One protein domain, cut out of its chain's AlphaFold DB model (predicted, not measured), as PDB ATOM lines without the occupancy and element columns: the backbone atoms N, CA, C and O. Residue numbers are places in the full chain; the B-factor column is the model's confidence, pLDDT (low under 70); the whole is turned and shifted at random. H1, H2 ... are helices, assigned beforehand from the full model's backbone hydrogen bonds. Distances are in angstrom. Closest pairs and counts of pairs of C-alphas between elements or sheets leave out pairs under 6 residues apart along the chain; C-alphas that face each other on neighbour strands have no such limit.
ATOM      1  N   TYR A  79      24.997 -12.469   4.734       93.12
ATOM      2  CA  TYR A  79      25.496 -11.998   6.029       93.12
ATOM      3  C   TYR A  79      26.829 -11.222   5.920       93.12
ATOM      4  O   TYR A  79      27.461 -10.907   6.932       93.12
ATOM      5  N   ASP A  80      27.308 -10.911   4.709       91.19
ATOM      6  CA  ASP A  80      28.543 -10.144   4.505       91.19
ATOM      7  C   ASP A  80      28.326  -8.630   4.672       91.19
ATOM      8  O   ASP A  80      28.357  -7.847   3.721       91.19
ATOM      9  N   TYR A  81      28.163  -8.200   5.923       89.94
ATOM     10  CA  TYR A  81      28.104  -6.780   6.283       89.94
ATOM     11  C   TYR A  81      29.389  -6.011   5.945       89.94
ATOM     12  O   TYR A  81      29.351  -4.790   5.798       89.94
ATOM     13  N   GLY A  82      30.523  -6.702   5.772       91.12
ATOM     14  CA  GLY A  82      31.780  -6.072   5.372       91.12
ATOM     15  C   GLY A  82      31.693  -5.477   3.968       91.12
ATOM     16  O   GLY A  82      32.065  -4.320   3.768       91.12
ATOM     17  N   SER A  83      31.157  -6.239   3.014       93.44
ATOM     18  CA  SER A  83      30.932  -5.759   1.644       93.44
ATOM     19  C   SER A  83      29.872  -4.659   1.579       93.44
ATOM     20  O   SER A  83      30.061  -3.677   0.859       93.44
ATOM     21  N   VAL A  84      28.799  -4.758   2.375       95.00
ATOM     22  CA  VAL A  84      27.777  -3.696   2.456       95.00
ATOM     23  C   VAL A  84      28.388  -2.397   2.989       95.00
ATOM     24  O   VAL A  84      28.212  -1.345   2.380       95.00
ATOM     25  N   GLY A  85      29.176  -2.460   4.067       94.31
ATOM     26  CA  GLY A  85      29.869  -1.292   4.614       94.31
ATOM     27  C   GLY A  85      30.845  -0.651   3.620       94.31
ATOM     28  O   GLY A  85      30.895   0.572   3.506       94.31
ATOM     29  N   GLN A  86      31.583  -1.451   2.838       95.00
ATOM     30  CA  GLN A  86      32.466  -0.931   1.783       95.00
ATOM     31  C   GLN A  86      31.691  -0.214   0.673       95.00
ATOM     32  O   GLN A  86      32.103   0.862   0.235       95.00
ATOM     33  N   TYR A  87      30.571  -0.792   0.233       96.81
ATOM     34  CA  TYR A  87      29.688  -0.159  -0.742       96.81
ATOM     35  C   TYR A  87      29.153   1.180  -0.213       96.81
ATOM     36  O   TYR A  87      29.275   2.199  -0.898       96.81
ATOM     37  N   MET A  88      28.648   1.196   1.023       97.44
ATOM     38  CA  MET A  88      28.053   2.381   1.645       97.44
ATOM     39  C   MET A  88      29.065   3.493   1.931       97.44
ATOM     40  O   MET A  88      28.757   4.664   1.699       97.44
ATOM     41  N   ALA A  89      30.304   3.151   2.297       95.75
ATOM     42  CA  ALA A  89      31.390   4.125   2.393       95.75
ATOM     43  C   ALA A  89      31.644   4.829   1.047       95.75
ATOM     44  O   ALA A  89      31.894   6.034   1.011       95.75
ATOM     45  N   GLY A  90      31.516   4.102  -0.069       96.62
ATOM     46  CA  GLY A  90      31.563   4.670  -1.420       96.62
ATOM     47  C   GLY A  90      30.398   5.616  -1.743       96.62
ATOM     48  O   GLY A  90      30.563   6.503  -2.577       96.62
ATOM     49  N   GLN A  91      29.257   5.469  -1.060       96.44
ATOM     50  CA  GLN A  91      28.092   6.362  -1.156       96.44
ATOM     51  C   GLN A  91      28.145   7.535  -0.157       96.44
ATOM     52  O   GLN A  91      27.231   8.356  -0.103       96.44
ATOM     53  N   GLY A  92      29.216   7.641   0.637       94.81
ATOM     54  CA  GLY A  92      29.408   8.708   1.623       94.81
ATOM     55  C   GLY A  92      28.913   8.386   3.035       94.81
ATOM     56  O   GLY A  92      29.143   9.190   3.936       94.81
ATOM     57  N   LEU A  93      28.313   7.212   3.263       95.44
ATOM     58  CA  LEU A  93      27.974   6.729   4.602       95.44
ATOM     59  C   LEU A  93      29.215   6.066   5.218       95.44
ATOM     60  O   LEU A  93      29.488   4.889   4.984       95.44
ATOM     61  N   VAL A  94      30.010   6.848   5.949       93.06
ATOM     62  CA  VAL A  94      31.261   6.387   6.565       93.06
ATOM     63  C   VAL A  94      31.104   6.324   8.079       93.06
ATOM     64  O   VAL A  94      30.991   7.358   8.736       93.06
ATOM     65  N   ASP A  95      31.158   5.111   8.622       88.06
ATOM     66  CA  ASP A  95      31.135   4.860  10.063       88.06
ATOM     67  C   ASP A  95      32.363   5.453  10.775       88.06
ATOM     68  O   ASP A  95      33.496   5.401  10.281       88.06
ATOM     69  N   GLY A  96      32.136   5.992  11.971       89.25
ATOM     70  CA  GLY A  96      33.156   6.500  12.880       89.25
ATOM     71  C   GLY A  96      33.673   5.451  13.870       89.25
ATOM     72  O   GLY A  96      33.763   4.253  13.589       89.25
ATOM     73  N   GLU A  97      34.073   5.913  15.059       91.12
ATOM     74  CA  GLU A  97      34.374   5.006  16.167       91.12
ATOM     75  C   GLU A  97      33.086   4.306  16.611       91.12
ATOM     76  O   GLU A  97      32.050   4.945  16.759       91.12
ATOM     77  N   GLY A  98      33.149   2.982  16.774       92.62
ATOM     78  CA  GLY A  98      31.972   2.201  17.128       92.62
ATOM     79  C   GLY A  98      31.535   2.464  18.563       92.62
ATOM     80  O   GLY A  98      32.371   2.451  19.468       92.62
ATOM     81  N   ASP A  99      30.229   2.573  18.781       93.25
ATOM     82  CA  ASP A  99      29.639   2.879  20.087       93.25
ATOM     83  C   ASP A  99      29.785   1.722  21.087       93.25
ATOM     84  O   ASP A  99      29.396   1.840  22.242       93.25
ATOM     85  N   GLY A 100      30.317   0.569  20.667       93.62
ATOM     86  CA  GLY A 100      30.428  -0.625  21.508       93.62
ATOM     87  C   GLY A 100      29.097  -1.356  21.716       93.62
ATOM     88  O   GLY A 100      29.001  -2.182  22.626       93.62
ATOM     89  N   LEU A 101      28.095  -1.067  20.885       93.50
ATOM     90  CA  LEU A 101      26.769  -1.686  20.883       93.50
ATOM     91  C   LEU A 101      26.625  -2.714  19.755       93.50
ATOM     92  O   LEU A 101      27.409  -2.737  18.807       93.50
ATOM     93  N   HIS A 102      25.613  -3.573  19.869       92.19
ATOM     94  CA  HIS A 102      25.222  -4.536  18.832       92.19
ATOM     95  C   HIS A 102      24.262  -3.907  17.806       92.19
ATOM     96  O   HIS A 102      23.195  -4.453  17.527       92.19
ATOM     97  N   ASP A 103      24.621  -2.722  17.320       90.44
ATOM     98  CA  ASP A 103      23.893  -1.915  16.339       90.44
ATOM     99  C   ASP A 103      24.936  -1.167  15.493       90.44
ATOM    100  O   ASP A 103      26.041  -0.877  15.966       90.44
ATOM    101  N   ASP A 104      24.602  -0.879  14.242       93.31
ATOM    102  CA  ASP A 104      25.413  -0.072  13.337       93.31
ATOM    103  C   ASP A 104      24.516   0.666  12.323       93.31
ATOM    104  O   ASP A 104      23.336   0.323  12.166       93.31
ATOM    105  N   PRO A 105      25.033   1.702  11.635       95.62
ATOM    106  CA  PRO A 105      24.244   2.474  10.682       95.62
ATOM    107  C   PRO A 105      23.648   1.628   9.556       95.62
ATOM    108  O   PRO A 105      22.528   1.900   9.131       95.62
ATOM    109  N   VAL A 106      24.347   0.595   9.080       95.94
ATOM    110  CA  VAL A 106      23.869  -0.254   7.982       95.94
ATOM    111  C   VAL A 106      22.682  -1.103   8.433       95.94
ATOM    112  O   VAL A 106      21.666  -1.131   7.737       95.94
ATOM    113  N   ILE A 107      22.771  -1.761   9.589       93.88
ATOM    114  CA  ILE A 107      21.685  -2.568  10.165       93.88
ATOM    115  C   ILE A 107      20.479  -1.680  10.471       93.88
ATOM    116  O   ILE A 107      19.370  -1.974  10.012       93.88
ATOM    117  N   THR A 108      20.693  -0.567  11.181       96.25
ATOM    118  CA  THR A 108      19.616   0.370  11.521       96.25
ATOM    119  C   THR A 108      18.924   0.888  10.262       96.25
ATOM    120  O   THR A 108      17.698   0.858  10.187       96.25
ATOM    121  N   LEU A 109      19.667   1.324   9.239       97.62
ATOM    122  CA  LEU A 109      19.068   1.851   8.009       97.62
ATOM    123  C   LEU A 109      18.418   0.752   7.152       97.62
ATOM    124  O   LEU A 109      17.404   1.010   6.505       97.62
ATOM    125  N   ASN A 110      18.918  -0.486   7.189       96.38
ATOM    126  CA  ASN A 110      18.252  -1.629   6.562       96.38
ATOM    127  C   ASN A 110      16.863  -1.874   7.179       96.38
ATOM    128  O   ASN A 110      15.894  -2.064   6.447       96.38
ATOM    129  N   MET A 111      16.745  -1.814   8.511       96.31
ATOM    130  CA  MET A 111      15.451  -1.893   9.208       96.31
ATOM    131  C   MET A 111      14.573  -0.663   8.932       96.31
ATOM    132  O   MET A 111      13.373  -0.790   8.680       96.31
ATOM    133  N   PHE A 112      15.186   0.524   8.897       96.50
ATOM    134  CA  PHE A 112      14.522   1.797   8.607       96.50
ATOM    135  C   PHE A 112      13.785   1.791   7.266       96.50
ATOM    136  O   PHE A 112      12.738   2.426   7.141       96.50
ATOM    137  N   HIS A 113      14.322   1.080   6.266       97.31
ATOM    138  CA  HIS A 113      13.691   0.946   4.953       97.31
ATOM    139  C   HIS A 113      12.285   0.339   5.040       97.31
ATOM    140  O   HIS A 113      11.378   0.804   4.352       97.31
ATOM    141  N   ALA A 114      12.123  -0.693   5.872       94.75
ATOM    142  CA  ALA A 114      10.863  -1.407   6.031       94.75
ATOM    143  C   ALA A 114       9.887  -0.622   6.915       94.75
ATOM    144  O   ALA A 114       8.751  -0.373   6.518       94.75
ATOM    145  N   ASP A 115      10.343  -0.201   8.098       94.06
ATOM    146  CA  ASP A 115       9.550   0.612   9.016       94.06
ATOM    147  C   ASP A 115      10.460   1.462   9.919       94.06
ATOM    148  O   ASP A 115      11.119   0.920  10.808       94.06
ATOM    149  N   PRO A 116      10.466   2.801   9.783       93.62
ATOM    150  CA  PRO A 116      11.210   3.692  10.675       93.62
ATOM    151  C   PRO A 116      10.872   3.539  12.170       93.62
ATOM    152  O   PRO A 116      11.686   3.886  13.029       93.62
ATOM    153  N   ARG A 117       9.683   3.026  12.513       93.12
ATOM    154  CA  ARG A 117       9.285   2.779  13.909       93.12
ATOM    155  C   ARG A 117      10.062   1.622  14.536       93.12
ATOM    156  O   ARG A 117      10.277   1.651  15.745       93.12
ATOM    157  N   SER A 118      10.543   0.670  13.732       93.12
ATOM    158  CA  SER A 118      11.324  -0.487  14.206       93.12
ATOM    159  C   SER A 118      12.644  -0.094  14.878       93.12
ATOM    160  O   SER A 118      13.160  -0.831  15.710       93.12
ATOM    161  N   VAL A 119      13.167   1.101  14.575       94.31
ATOM    162  CA  VAL A 119      14.382   1.646  15.199       94.31
ATOM    163  C   VAL A 119      14.081   2.741  16.226       94.31
ATOM    164  O   VAL A 119      15.001   3.415  16.694       94.31
ATOM    165  N   ARG A 120      12.800   2.936  16.582       94.50
ATOM    166  CA  ARG A 120      12.322   3.997  17.489       94.50
ATOM    167  C   ARG A 120      12.783   5.390  17.039       94.50
ATOM    168  O   ARG A 120      13.280   6.177  17.843       94.50
ATOM    169  N   TYR A 121      12.697   5.667  15.731       95.75
ATOM    170  CA  TYR A 121      13.297   6.857  15.116       95.75
ATOM    171  C   TYR A 121      12.870   8.171  15.784       95.75
ATOM    172  O   TYR A 121      13.727   8.961  16.182       95.75
ATOM    173  N   ASP A 122      11.561   8.395  15.924       95.62
ATOM    174  CA  ASP A 122      11.039   9.648  16.470       95.62
ATOM    175  C   ASP A 122      11.478   9.830  17.936       95.62
ATOM    176  O   ASP A 122      11.871  10.930  18.335       95.62
ATOM    177  N   GLU A 123      11.495   8.755  18.733       96.25
ATOM    178  CA  GLU A 123      11.991   8.783  20.111       96.25
ATOM    179  C   GLU A 123      13.501   9.016  20.191       96.25
ATOM    180  O   GLU A 123      13.941   9.823  21.012       96.25
ATOM    181  N   ARG A 124      14.298   8.368  19.332       95.38
ATOM    182  CA  ARG A 124      15.750   8.591  19.250       95.38
ATOM    183  C   ARG A 124      16.052  10.046  18.906       95.38
ATOM    184  O   ARG A 124      16.875  10.661  19.578       95.38
ATOM    185  N   VAL A 125      15.379  10.625  17.911       96.69
ATOM    186  CA  VAL A 125      15.558  12.039  17.538       96.69
ATOM    187  C   VAL A 125      15.175  12.959  18.694       96.69
ATOM    188  O   VAL A 125      15.963  13.832  19.060       96.69
ATOM    189  N   ALA A 126      14.008  12.748  19.307       96.69
ATOM    190  CA  ALA A 126      13.535  13.577  20.414       96.69
ATOM    191  C   ALA A 126      14.461  13.525  21.643       96.69
ATOM    192  O   ALA A 126      14.625  14.533  22.329       96.69
ATOM    193  N   ALA A 127      15.080  12.371  21.906       96.00
ATOM    194  CA  ALA A 127      15.998  12.161  23.022       96.00
ATOM    195  C   ALA A 127      17.468  12.506  22.705       96.00
ATOM    196  O   ALA A 127      18.308  12.465  23.601       96.00
ATOM    197  N   GLY A 128      17.798  12.857  21.457       96.00
ATOM    198  CA  GLY A 128      19.178  13.131  21.039       96.00
ATOM    199  C   GLY A 128      20.043  11.879  20.823       96.00
ATOM    200  O   GLY A 128      21.266  11.983  20.817       96.00
ATOM    201  N   PHE A 129      19.426  10.714  20.608       95.62
ATOM    202  CA  PHE A 129      20.063   9.417  20.323       95.62
ATOM    203  C   PHE A 129      19.986   9.011  18.840       95.62
ATOM    204  O   PHE A 129      20.030   7.832  18.496       95.62
ATOM    205  N   ALA A 130      19.858   9.983  17.934       96.12
ATOM    206  CA  ALA A 130      19.827   9.762  16.486       96.12
ATOM    207  C   ALA A 130      21.232   9.735  15.850       96.12
ATOM    208  O   ALA A 130      21.406  10.173  14.713       96.12
ATOM    209  N   SER A 131      22.236   9.244  16.581       95.75
ATOM    210  CA  SER A 131      23.567   8.972  16.042       95.75
ATOM    211  C   SER A 131      24.025   7.575  16.436       95.75
ATOM    212  O   SER A 131      23.773   7.149  17.560       95.75
ATOM    213  N   ILE A 132      24.647   6.874  15.489       95.94
ATOM    214  CA  ILE A 132      25.115   5.495  15.629       95.94
ATOM    215  C   ILE A 132      26.512   5.430  15.030       95.94
ATOM    216  O   ILE A 132      26.701   5.797  13.871       95.94
ATOM    217  N   ASN A 133      27.501   5.009  15.810       95.31
ATOM    218  CA  ASN A 133      28.913   4.981  15.420       95.31
ATOM    219  C   ASN A 133      29.377   6.324  14.816       95.31
ATOM    220  O   ASN A 133      30.098   6.363  13.820       95.31
ATOM    221  N   GLY A 134      28.891   7.447  15.355       94.06
ATOM    222  CA  GLY A 134      29.174   8.798  14.853       94.06
ATOM    223  C   GLY A 134      28.453   9.211  13.559       94.06
ATOM    224  O   GLY A 134      28.588  10.362  13.142       94.06
ATOM    225  N   VAL A 135      27.664   8.333  12.938       96.31
ATOM    226  CA  VAL A 135      26.798   8.661  11.795       96.31
ATOM    227  C   VAL A 135      25.479   9.212  12.320       96.31
ATOM    228  O   VAL A 135      24.876   8.625  13.215       96.31
ATOM    229  N   SER A 136      25.027  10.353  11.801       96.50
ATOM    230  CA  SER A 136      23.713  10.912  12.135       96.50
ATOM    231  C   SER A 136      22.636  10.287  11.256       96.50
ATOM    232  O   SER A 136      22.778  10.276  10.038       96.50
ATOM    233  N   ILE A 137      21.534   9.854  11.864       96.62
ATOM    234  CA  ILE A 137      20.313   9.442  11.153       96.62
ATOM    235  C   ILE A 137      19.193  10.487  11.272       96.62
ATOM    236  O   ILE A 137      18.080  10.254  10.829       96.62
ATOM    237  N   ALA A 138      19.452  11.649  11.885       96.81
ATOM    238  CA  ALA A 138      18.422  12.650  12.188       96.81
ATOM    239  C   ALA A 138      17.780  13.314  10.951       96.81
ATOM    240  O   ALA A 138      16.699  13.898  11.064       96.81
ATOM    241  N   ASP A 139      18.426  13.252   9.781       96.88
ATOM    242  CA  ASP A 139      17.783  13.604   8.516       96.88
ATOM    243  C   ASP A 139      17.041  12.377   7.975       96.88
ATOM    244  O   ASP A 139      17.635  11.411   7.489       96.88
ATOM    245  N   ARG A 140      15.710  12.424   8.059       96.00
ATOM    246  CA  ARG A 140      14.839  11.330   7.619       96.00
ATOM    247  C   ARG A 140      14.930  11.069   6.117       96.00
ATOM    248  O   ARG A 140      14.788   9.923   5.702       96.00
ATOM    249  N   VAL A 141      15.093  12.110   5.301       96.88
ATOM    250  CA  VAL A 141      15.107  11.974   3.836       96.88
ATOM    251  C   VAL A 141      16.412  11.327   3.399       96.88
ATOM    252  O   VAL A 141      16.384  10.375   2.623       96.88
ATOM    253  N   GLU A 142      17.533  11.798   3.939       97.06
ATOM    254  CA  GLU A 142      18.849  11.208   3.685       97.06
ATOM    255  C   GLU A 142      18.929   9.765   4.204       97.06
ATOM    256  O   GLU A 142      19.347   8.865   3.476       97.06
ATOM    257  N   SER A 143      18.422   9.507   5.413       97.19
ATOM    258  CA  SER A 143      18.362   8.152   5.977       97.19
ATOM    259  C   SER A 143      17.557   7.196   5.096       97.19
ATOM    260  O   SER A 143      17.996   6.077   4.847       97.19
ATOM    261  N   LEU A 144      16.408   7.627   4.558       97.00
ATOM    262  CA  LEU A 144      15.620   6.816   3.619       97.00
ATOM    263  C   LEU A 144      16.350   6.552   2.300       97.00
ATOM    264  O   LEU A 144      16.136   5.512   1.675       97.00
ATOM    265  N   GLU A 145      17.188   7.482   1.854       97.94
ATOM    266  CA  GLU A 145      17.986   7.301   0.648       97.94
ATOM    267  C   GLU A 145      19.068   6.239   0.858       97.94
ATOM    268  O   GLU A 145      19.132   5.272   0.097       97.94
ATOM    269  N   TYR A 146      19.833   6.333   1.946       98.19
ATOM    270  CA  TYR A 146      20.807   5.301   2.298       98.19
ATOM    271  C   TYR A 146      20.155   3.945   2.570       98.19
ATOM    272  O   TYR A 146      20.642   2.925   2.088       98.19
ATOM    273  N   ALA A 147      19.016   3.924   3.262       98.06
ATOM    274  CA  ALA A 147      18.235   2.715   3.502       98.06
ATOM    275  C   ALA A 147      17.852   2.003   2.189       98.06
ATOM    276  O   ALA A 147      18.026   0.790   2.061       98.06
ATOM    277  N   ARG A 148      17.398   2.760   1.176       98.31
ATOM    278  CA  ARG A 148      17.096   2.221  -0.163       98.31
ATOM    279  C   ARG A 148      18.332   1.652  -0.857       98.31
ATOM    280  O   ARG A 148      18.239   0.583  -1.455       98.31
ATOM    281  N   GLN A 149      19.474   2.330  -0.765       98.38
ATOM    282  CA  GLN A 149      20.732   1.865  -1.362       98.38
ATOM    283  C   GLN A 149      21.244   0.582  -0.696       98.38
ATOM    284  O   GLN A 149      21.641  -0.345  -1.398       98.38
ATOM    285  N   ILE A 150      21.168   0.489   0.637       97.94
ATOM    286  CA  ILE A 150      21.541  -0.713   1.398       97.94
ATOM    287  C   ILE A 150      20.692  -1.905   0.957       97.94
ATOM    288  O   ILE A 150      21.240  -2.940   0.573       97.94
ATOM    289  N   VAL A 151      19.364  -1.761   0.976       97.50
ATOM    290  CA  VAL A 151      18.451  -2.851   0.602       97.50
ATOM    291  C   VAL A 151      18.633  -3.243  -0.864       97.50
ATOM    292  O   VAL A 151      18.694  -4.436  -1.163       97.50
ATOM    293  N   GLY A 152      18.796  -2.268  -1.766       97.94
ATOM    294  CA  GLY A 152      19.071  -2.514  -3.182       97.94
ATOM    295  C   GLY A 152      20.354  -3.319  -3.397       97.94
ATOM    296  O   GLY A 152      20.314  -4.387  -4.007       97.94
ATOM    297  N   PHE A 153      21.472  -2.871  -2.821       97.75
ATOM    298  CA  PHE A 153      22.758  -3.564  -2.929       97.75
ATOM    299  C   PHE A 153      22.701  -4.984  -2.353       97.75
ATOM    300  O   PHE A 153      23.133  -5.937  -3.007       97.75
ATOM    301  N   ARG A 154      22.132  -5.148  -1.148       96.31
ATOM    302  CA  ARG A 154      21.983  -6.469  -0.520       96.31
ATOM    303  C   ARG A 154      21.137  -7.399  -1.384       96.31
ATOM    304  O   ARG A 154      21.521  -8.552  -1.573       96.31
ATOM    305  N   ALA A 155      20.019  -6.919  -1.929       96.94
ATOM    306  CA  ALA A 155      19.142  -7.714  -2.782       96.94
ATOM    307  C   ALA A 155      19.839  -8.144  -4.084       96.94
ATOM    308  O   ALA A 155      19.804  -9.324  -4.435       96.94
ATOM    309  N   GLU A 156      20.508  -7.218  -4.775       98.00
ATOM    310  CA  GLU A 156      21.204  -7.494  -6.038       98.00
ATOM    311  C   GLU A 156      22.365  -8.478  -5.853       98.00
ATOM    312  O   GLU A 156      22.424  -9.496  -6.551       98.00
ATOM    313  N   SER A 157      23.238  -8.222  -4.873       96.69
ATOM    314  CA  SER A 157      24.386  -9.086  -4.570       96.69
ATOM    315  C   SER A 157      23.941 -10.486  -4.140       96.69
ATOM    316  O   SER A 157      24.477 -11.494  -4.603       96.69
ATOM    317  N   THR A 158      22.892 -10.579  -3.322       96.81
ATOM    318  CA  THR A 158      22.360 -11.879  -2.891       96.81
ATOM    319  C   THR A 158      21.732 -12.637  -4.051       96.81
ATOM    320  O   THR A 158      21.959 -13.835  -4.184       96.81
ATOM    321  N   ALA A 159      20.986 -11.963  -4.930       98.38
ATOM    322  CA  ALA A 159      20.411 -12.602  -6.110       98.38
ATOM    323  C   ALA A 159      21.494 -13.167  -7.047       98.38
ATOM    324  O   ALA A 159      21.278 -14.207  -7.672       98.38
ATOM    325  N   GLU A 160      22.652 -12.511  -7.152       98.00
ATOM    326  CA  GLU A 160      23.817 -13.041  -7.866       98.00
ATOM    327  C   GLU A 160      24.374 -14.300  -7.199       98.00
ATOM    328  O   GLU A 160      24.446 -15.344  -7.849       98.00
ATOM    329  N   LEU A 161      24.636 -14.252  -5.893       97.12
ATOM    330  CA  LEU A 161      25.128 -15.406  -5.135       97.12
ATOM    331  C   LEU A 161      24.160 -16.598  -5.156       97.12
ATOM    332  O   LEU A 161      24.595 -17.751  -5.169       97.12
ATOM    333  N   ILE A 162      22.848 -16.350  -5.194       98.31
ATOM    334  CA  ILE A 162      21.830 -17.392  -5.382       98.31
ATOM    335  C   ILE A 162      22.015 -18.079  -6.736       98.31
ATOM    336  O   ILE A 162      22.046 -19.309  -6.799       98.31
ATOM    337  N   ARG A 163      22.170 -17.308  -7.822       98.56
ATOM    338  CA  ARG A 163      22.394 -17.870  -9.166       98.56
ATOM    339  C   ARG A 163      23.682 -18.686  -9.222       98.56
ATOM    340  O   ARG A 163      23.680 -19.766  -9.806       98.56
ATOM    341  N   GLU A 164      24.752 -18.207  -8.595       98.00
ATOM    342  CA  GLU A 164      26.021 -18.938  -8.499       98.00
ATOM    343  C   GLU A 164      25.886 -20.234  -7.695       98.00
ATOM    344  O   GLU A 164      26.376 -21.277  -8.119       98.00
ATOM    345  N   THR A 165      25.170 -20.194  -6.570       97.50
ATOM    346  CA  THR A 165      24.893 -21.365  -5.722       97.50
ATOM    347  C   THR A 165      24.109 -22.429  -6.492       97.50
ATOM    348  O   THR A 165      24.462 -23.607  -6.461       97.50
ATOM    349  N   ILE A 166      23.087 -22.020  -7.248       97.81
ATOM    350  CA  ILE A 166      22.321 -22.925  -8.116       97.81
ATOM    351  C   ILE A 166      23.220 -23.510  -9.213       97.81
ATOM    352  O   ILE A 166      23.229 -24.721  -9.414       97.81
ATOM    353  N   ALA A 167      24.020 -22.681  -9.892       97.44
ATOM    354  CA  ALA A 167      24.928 -23.134 -10.949       97.44
ATOM    355  C   ALA A 167      26.024 -24.090 -10.437       97.44
ATOM    356  O   ALA A 167      26.458 -24.980 -11.167       97.44
ATOM    357  N   ASN A 168      26.450 -23.924  -9.184       96.44
ATOM    358  CA  ASN A 168      27.373 -24.820  -8.488       96.44
ATOM    359  C   ASN A 168      26.710 -26.141  -8.045       96.44
ATOM    360  O   ASN A 168      27.407 -27.074  -7.652       96.44
ATOM    361  N   GLY A 169      25.379 -26.235  -8.111       96.50
ATOM    362  CA  GLY A 169      24.618 -27.395  -7.656       96.50
ATOM    363  C   GLY A 169      24.555 -27.516  -6.134       96.50
ATOM    364  O   GLY A 169      24.453 -28.629  -5.632       96.50
TER     365      GLY A 169
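This is residues 79 to 169 of the 471 residues of an uncharacterized protein of Gemmatimonadetes bacterium (UniProt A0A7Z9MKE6). A long helix, H5, makes the longest axis, and a shorter helix, H2, crosses its first half at about a right angle; H1 packs slantwise on H5 with residues 146 to 154 of H5, and residues 159 to 169 stick out as an arm. The short helices H3 and H4 follow H2 at the end of the model away from that arm, and two long links, residues 91 to 104 and 128 to 139, swing past the end of H2 that begins at residue 105. The printed part has 91 residues with five named helices, H1 to H5 in that order along the chain, and no named strand; its class is all helix. It is only just compact, close to loose, with a radius of gyration of the C-alphas of 14.4 A, and it is elongated, spanning 51 by 26 by 22 A.

Begin at H1, residues 81 to 90, and compare it with H2, residues 105 to 114: they only just touch, with 3 pairs of C-alphas within 8 A, the closest being those of Gly 85 and Val 106 at 7.0 A, and their lines are about perpendicular at 89 degrees. Look next from H1 to H5, residues 140 to 167: they touch, the closest C-alphas being those of Val 84 and Ile 150 at 7.0 A, and run opposite ways at a steep tilt of 51 degrees. H2 is the hub, touching three helices. It touches H5 with 19 pairs of C-alphas within 8 A, the closest those of Leu 109 and Ala 147 at 4.7 A, and the two lines are about perpendicular at 89 degrees. H5 touches H2 with residues 143 to 151 alone. The helix packing is mostly crossed, the helices standing at large angles where they touch: of the three pairs H1 and H2, H1 and H5, and H2 and H5, 0 are at a shallow tilt. Past H2 comes H3, residues 116 to 119, which touches H2, the closest C-alphas being those of Thr 108 and Val 119 at 6.5 A. H4, residues 121 to 127, touches no helix; it and H3 meet only through their link, and it is only just apart from H2, at 8.3 A. In the backbones of H1, H4 and H5 every O i to N i+4 pair is within hydrogen-bond range; in H2 5 of 6 are, and H3 is too short for such a pair.

Find C-alpha 81 at (28.104, -6.780, 6.283); from there H1 runs to C-alpha 90, 14.2 A away. H2 begins at C-alpha 105, at (24.244, 2.474, 10.682), and is 14.7 A long to C-alpha 114. H3 runs from C-alpha 116 to C-alpha 119 over 5.9 A, and H4 from C-alpha 121 to C-alpha 127 over 9.9 A. H5 is the longest helix, 40.4 A from C-alpha 140 to C-alpha 167, which you will find at (24.928, -23.134, -10.949). Between H4 and H5, residues 131 to 132 form a short antiparallel pairing with residues 135 to 136.

The two C-alphas farthest apart are those of Ala 126 and Gly 169, at 50.9 A. Residues 159 to 169, of which 159 to 167 belong to H5, stand free; without them the body of 80 residues spans 36 by 26 by 21 A. The links H1 to H2 and H4 to H5 are long, with 14 and 12 residues, while H2 to H3 and H3 to H4 are tight. The printed part has no cut. Read the B-factor column for the model's pLDDT: its mean over the printed part is 95.6, and no printed residue is under 70.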